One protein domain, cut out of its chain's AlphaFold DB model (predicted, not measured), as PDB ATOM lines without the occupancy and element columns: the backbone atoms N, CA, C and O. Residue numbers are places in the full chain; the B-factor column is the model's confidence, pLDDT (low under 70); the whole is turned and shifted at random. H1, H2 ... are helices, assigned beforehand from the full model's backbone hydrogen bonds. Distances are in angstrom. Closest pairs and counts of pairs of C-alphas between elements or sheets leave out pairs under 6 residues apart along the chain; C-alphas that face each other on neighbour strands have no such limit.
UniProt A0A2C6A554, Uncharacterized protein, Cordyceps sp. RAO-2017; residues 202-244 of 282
ATOM      1  N   ARG A 202     129.703 114.962 132.807       84.69
ATOM      2  CA  ARG A 202     128.768 114.871 131.668       84.69
ATOM      3  C   ARG A 202     127.701 115.965 131.713       84.69
ATOM      4  O   ARG A 202     126.618 115.782 131.170       84.69
ATOM      5  N   THR A 203     127.983 117.079 132.375       89.38
ATOM      6  CA  THR A 203     127.107 118.251 132.394       89.38
ATOM      7  C   THR A 203     127.632 119.295 131.415       89.38
ATOM      8  O   THR A 203     128.837 119.531 131.330       89.38
ATOM      9  N   VAL A 204     126.723 119.915 130.664       90.81
ATOM     10  CA  VAL A 204     127.020 121.054 129.788       90.81
ATOM     11  C   VAL A 204     126.146 122.209 130.247       90.81
ATOM     12  O   VAL A 204     124.925 122.082 130.293       90.81
ATOM     13  N   PHE A 205     126.776 123.316 130.617       90.81
ATOM     14  CA  PHE A 205     126.093 124.530 131.039       90.81
ATOM     15  C   PHE A 205     125.603 125.308 129.817       90.81
ATOM     16  O   PHE A 205     126.320 125.437 128.823       90.81
ATOM     17  N   VAL A 206     124.387 125.841 129.879       92.56
ATOM     18  CA  VAL A 206     123.890 126.764 128.854       92.56
ATOM     19  C   VAL A 206     124.268 128.174 129.286       92.56
ATOM     20  O   VAL A 206     123.853 128.627 130.348       92.56
ATOM     21  N   GLY A 207     125.093 128.853 128.498       88.19
ATOM     22  CA  GLY A 207     125.583 130.185 128.822       88.19
ATOM     23  C   GLY A 207     126.292 130.823 127.639       88.19
ATOM     24  O   GLY A 207     126.812 130.134 126.771       88.19
ATOM     25  N   SER A 208     126.334 132.156 127.619       79.31
ATOM     26  CA  SER A 208     126.849 132.946 126.487       79.31
ATOM     27  C   SER A 208     128.291 132.593 126.078       79.31
ATOM     28  O   SER A 208     128.665 132.733 124.915       79.31
ATOM     29  N   ARG A 209     129.102 132.071 127.009       79.25
ATOM     30  CA  ARG A 209     130.488 131.673 126.744       79.25
ATOM     31  C   ARG A 209     130.550 130.285 126.114       79.25
ATOM     32  O   ARG A 209     130.133 129.295 126.711       79.25
ATOM     33  N   LEU A 210     131.142 130.216 124.925       80.62
ATOM     34  CA  LEU A 210     131.464 128.952 124.279       80.62
ATOM     35  C   LEU A 210     132.668 128.310 124.981       80.62
ATOM     36  O   LEU A 210     133.759 128.874 124.998       80.62
ATOM     37  N   GLY A 211     132.468 127.126 125.552       79.81
ATOM     38  CA  GLY A 211     133.504 126.361 126.238       79.81
ATOM     39  C   GLY A 211     133.343 124.863 126.002       79.81
ATOM     40  O   GLY A 211     132.381 124.406 125.393       79.81
ATOM     41  N   TYR A 212     134.281 124.059 126.502       78.25
ATOM     42  CA  TYR A 212     134.181 122.597 126.382       78.25
ATOM     43  C   TYR A 212     132.968 122.025 127.143       78.25
ATOM     44  O   TYR A 212     132.351 121.056 126.705       78.25
ATOM     45  N   THR A 213     132.603 122.656 128.260       83.62
ATOM     46  CA  THR A 213     131.452 122.315 129.109       83.62
ATOM     47  C   THR A 213     130.365 123.391 129.069       83.62
ATOM     48  O   THR A 213     129.503 123.420 129.946       83.62
ATOM     49  N   SER A 214     130.388 124.297 128.086       88.06
ATOM     50  CA  SER A 214     129.427 125.402 128.003       88.06
ATOM     51  C   SER A 214     129.027 125.706 126.567       88.06
ATOM     52  O   SER A 214     129.877 125.752 125.680       88.06
ATOM     53  N   ALA A 215     127.738 125.926 126.330       88.38
ATOM     54  CA  ALA A 215     127.217 126.241 125.007       88.38
ATOM     55  C   ALA A 215     126.201 127.396 125.056       88.38
ATOM     56  O   ALA A 215     125.411 127.467 125.996       88.38
ATOM     57  N   PRO A 216     126.175 128.274 124.034       89.69
ATOM     58  CA  PRO A 216     125.346 129.482 124.024       89.69
ATOM     59  C   PRO A 216     123.847 129.211 123.905       89.69
ATOM     60  O   PRO A 216     123.045 129.966 124.444       89.69
ATOM     61  N   THR A 217     123.456 128.135 123.219       93.38
ATOM     62  CA  THR A 217     122.053 127.754 123.032       93.38
ATOM     63  C   THR A 217     121.798 126.361 123.601       93.38
ATOM     64  O   THR A 217     122.703 125.519 123.597       93.38
ATOM     65  N   PRO A 218     120.566 126.060 124.049       92.75
ATOM     66  CA  PRO A 218     120.222 124.728 124.544       92.75
ATOM     67  C   PRO A 218     120.409 123.646 123.469       92.75
ATOM     68  O   PRO A 218     120.901 122.560 123.763       92.75
ATOM     69  N   ALA A 219     120.114 123.956 122.202       93.62
ATOM     70  CA  ALA A 219     120.353 123.038 121.091       93.62
ATOM     71  C   ALA A 219     121.850 122.710 120.928       93.62
ATOM     72  O   ALA A 219     122.224 121.542 120.822       93.62
ATOM     73  N   ALA A 220     122.723 123.724 120.976       91.75
ATOM     74  CA  ALA A 220     124.168 123.513 120.933       91.75
ATOM     75  C   ALA A 220     124.671 122.744 122.166       91.75
ATOM     76  O   ALA A 220     125.567 121.907 122.038       91.75
ATOM     77  N   ALA A 221     124.070 122.970 123.337       92.50
ATOM     78  CA  ALA A 221     124.399 122.245 124.560       92.50
ATOM     79  C   ALA A 221     124.094 120.746 124.443       92.50
ATOM     80  O   ALA A 221     124.916 119.925 124.847       92.50
ATOM     81  N   ILE A 222     122.965 120.377 123.829       93.75
ATOM     82  CA  ILE A 222     122.610 118.973 123.578       93.75
ATOM     83  C   ILE A 222     123.620 118.323 122.625       93.75
ATOM     84  O   ILE A 222     124.125 117.239 122.910       93.75
ATOM     85  N   VAL A 223     123.993 118.994 121.531       93.69
ATOM     86  CA  VAL A 223     124.999 118.471 120.585       93.69
ATOM     87  C   VAL A 223     126.368 118.307 121.257       93.69
ATOM     88  O   VAL A 223     127.047 117.293 121.062       93.69
ATOM     89  N   ALA A 224     126.772 119.278 122.079       92.25
ATOM     90  CA  ALA A 224     127.993 119.190 122.869       92.25
ATOM     91  C   ALA A 224     127.937 118.000 123.841       92.25
ATOM     92  O   ALA A 224     128.875 117.204 123.898       92.25
ATOM     93  N   LEU A 225     126.810 117.809 124.529       91.69
ATOM     94  CA  LEU A 225     126.587 116.681 125.430       91.69
ATOM     95  C   LEU A 225     126.664 115.329 124.703       91.69
ATOM     96  O   LEU A 225     127.283 114.383 125.204       91.69
ATOM     97  N   GLU A 226     126.092 115.220 123.504       93.25
ATOM     98  CA  GLU A 226     126.199 114.010 122.685       93.25
ATOM     99  C   GLU A 226     127.649 113.697 122.314       93.25
ATOM    100  O   GLU A 226     128.067 112.535 122.370       93.25
ATOM    101  N   ARG A 227     128.433 114.719 121.951       92.69
ATOM    102  CA  ARG A 227     129.859 114.561 121.653       92.69
ATOM    103  C   ARG A 227     130.620 114.039 122.870       92.69
ATOM    104  O   ARG A 227     131.313 113.030 122.745       92.69
ATOM    105  N   LEU A 228     130.408 114.629 124.047       91.38
ATOM    106  CA  LEU A 228     131.010 114.158 125.301       91.38
ATOM    107  C   LEU A 228     130.663 112.686 125.580       91.38
ATOM    108  O   LEU A 228     131.532 111.881 125.931       91.38
ATOM    109  N   CYS A 229     129.404 112.293 125.364       92.44
ATOM    110  CA  CYS A 229     128.960 110.908 125.524       92.44
ATOM    111  C   CYS A 229     129.629 109.938 124.531       92.44
ATOM    112  O   CYS A 229     129.914 108.786 124.893       92.44
ATOM    113  N   ARG A 230     129.887 110.379 123.291       93.94
ATOM    114  CA  ARG A 230     130.604 109.599 122.264       93.94
ATOM    115  C   ARG A 230     132.079 109.429 122.624       93.94
ATOM    116  O   ARG A 230     132.562 108.296 122.598       93.94
ATOM    117  N   ASP A 231     132.752 110.500 123.037       92.56
ATOM    118  CA  ASP A 231     134.179 110.492 123.390       92.56
ATOM    119  C   ASP A 231     134.451 109.586 124.602       92.56
ATOM    120  O   ASP A 231     135.357 108.748 124.589       92.56
ATOM    121  N   GLN A 232     133.577 109.637 125.612       91.94
ATOM    122  CA  GLN A 232     133.633 108.748 126.780       91.94
ATOM    123  C   GLN A 232     133.127 107.316 126.510       91.94
ATOM    124  O   GLN A 232     133.194 106.450 127.398       91.94
ATOM    125  N   LYS A 233     132.628 107.051 125.294       94.81
ATOM    126  CA  LYS A 233     132.101 105.758 124.824       94.81
ATOM    127  C   LYS A 233     130.974 105.209 125.705       94.81
ATOM    128  O   LYS A 233     130.880 103.996 125.904       94.81
ATOM    129  N   VAL A 234     130.105 106.080 126.227       93.38
ATOM    130  CA  VAL A 234     129.039 105.713 127.183       93.38
ATOM    131  C   VAL A 234     128.097 104.672 126.581       93.38
ATOM    132  O   VAL A 234     127.879 103.617 127.172       93.38
ATOM    133  N   LYS A 235     127.632 104.907 125.347       94.44
ATOM    134  CA  LYS A 235     126.759 103.968 124.630       94.44
ATOM    135  C   LYS A 235     127.425 102.601 124.461       94.44
ATOM    136  O   LYS A 235     126.797 101.581 124.718       94.44
ATOM    137  N   GLN A 236     128.704 102.551 124.089       95.00
ATOM    138  CA  GLN A 236     129.420 101.281 123.930       95.00
ATOM    139  C   GLN A 236     129.559 100.532 125.263       95.00
ATOM    140  O   GLN A 236     129.362  99.318 125.299       95.00
ATOM    141  N   LYS A 237     129.871 101.250 126.353       95.00
ATOM    142  CA  LYS A 237     129.960 100.679 127.704       95.00
ATOM    143  C   LYS A 237     128.621 100.087 128.135       95.00
ATOM    144  O   LYS A 237     128.602  98.917 128.503       95.00
ATOM    145  N   PHE A 238     127.526 100.830 127.961       96.00
ATOM    146  CA  PHE A 238     126.168 100.365 128.244       96.00
ATOM    147  C   PHE A 238     125.850  99.040 127.531       96.00
ATOM    148  O   PHE A 238     125.512  98.052 128.177       96.00
ATOM    149  N   HIS A 239     126.071  98.962 126.213       96.06
ATOM    150  CA  HIS A 239     125.814  97.728 125.457       96.06
ATOM    151  C   HIS A 239     126.727  96.570 125.890       96.06
ATOM    152  O   HIS A 239     126.299  95.422 125.886       96.06
ATOM    153  N   SER A 240     127.975  96.856 126.279       95.12
ATOM    154  CA  SER A 240     128.906  95.828 126.764       95.12
ATOM    155  C   SER A 240     128.613  95.330 128.179       95.12
ATOM    156  O   SER A 240     129.088  94.262 128.543       95.12
ATOM    157  N   GLN A 241     127.886  96.117 128.972       96.38
ATOM    158  CA  GLN A 241     127.480  95.777 130.334       96.38
ATOM    159  C   GLN A 241     126.117  95.085 130.364       96.38
ATOM    160  O   GLN A 241     125.860  94.325 131.290       96.38
ATOM    161  N   LYS A 242     125.274  95.301 129.341       97.50
ATOM    162  CA  LYS A 242     123.939  94.694 129.231       97.50
ATOM    163  C   LYS A 242     123.964  93.166 129.348       97.50
ATOM    164  O   LYS A 242     123.050  92.591 129.923       97.50
ATOM    165  N   PHE A 243     125.002  92.518 128.819       97.38
ATOM    166  CA  PHE A 243     125.176  91.070 128.900       97.38
ATOM    167  C   PHE A 243     126.589  90.719 129.356       97.38
ATOM    168  O   PHE A 243     127.562  91.356 128.944       97.38
ATOM    169  N   HIS A 244     126.712  89.667 130.168       97.81
ATOM    170  CA  HIS A 244     128.016  89.155 130.565       97.81
ATOM    171  C   HIS A 244     128.755  88.558 129.359       97.81
ATOM    172  O   HIS A 244     128.356  87.545 128.788       97.81
TER     173      HIS A 244
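What this domain is: This is residues 202 to 244 of the 282 residues of an uncharacterized protein of Cordyceps sp. RAO-2017 (UniProt A0A2C6A554). The printed part is a rod of two helices nearly end to end, H1 then H2, making an obtuse corner; a looped stretch, residues 202 to 217, runs beside H1 and turns back near its beginning, while residues 235 to 244 stick out. There are 43 residues with two named helices and no named strand, all helix by class. The whole is loose, with a radius of gyration of the C-alphas of 12.8 A and spans of 44 by 15 by 11 A.

Where its parts are: After residues 202 to 217, H1, residues 218 to 231, begins at C-alpha 218 (120.222, 124.728, 124.544) and is 20.0 A long. H2, residues 234 to 242, is 12.3 A long and ends at C-alpha 242 (123.939, 94.694, 129.231).

How they stand to each other: Residues 205 to 206 pair with residues 214 to 215, parallel. H1 and H2 are close but not clearly touching; their closest C-alphas, of Cys 229 and Lys 235, are 7.3 A apart. They run the same way at a steep tilt of 55 degrees. In both, every O i to N i+4 pair is within hydrogen-bond range.

The domain as a whole: The two farthest C-alphas, of Ser 208 and His 244, are 44.0 A apart. The printed part has no cut, and the link from H1 to H2 is tight. No printed residue has pLDDT under 70.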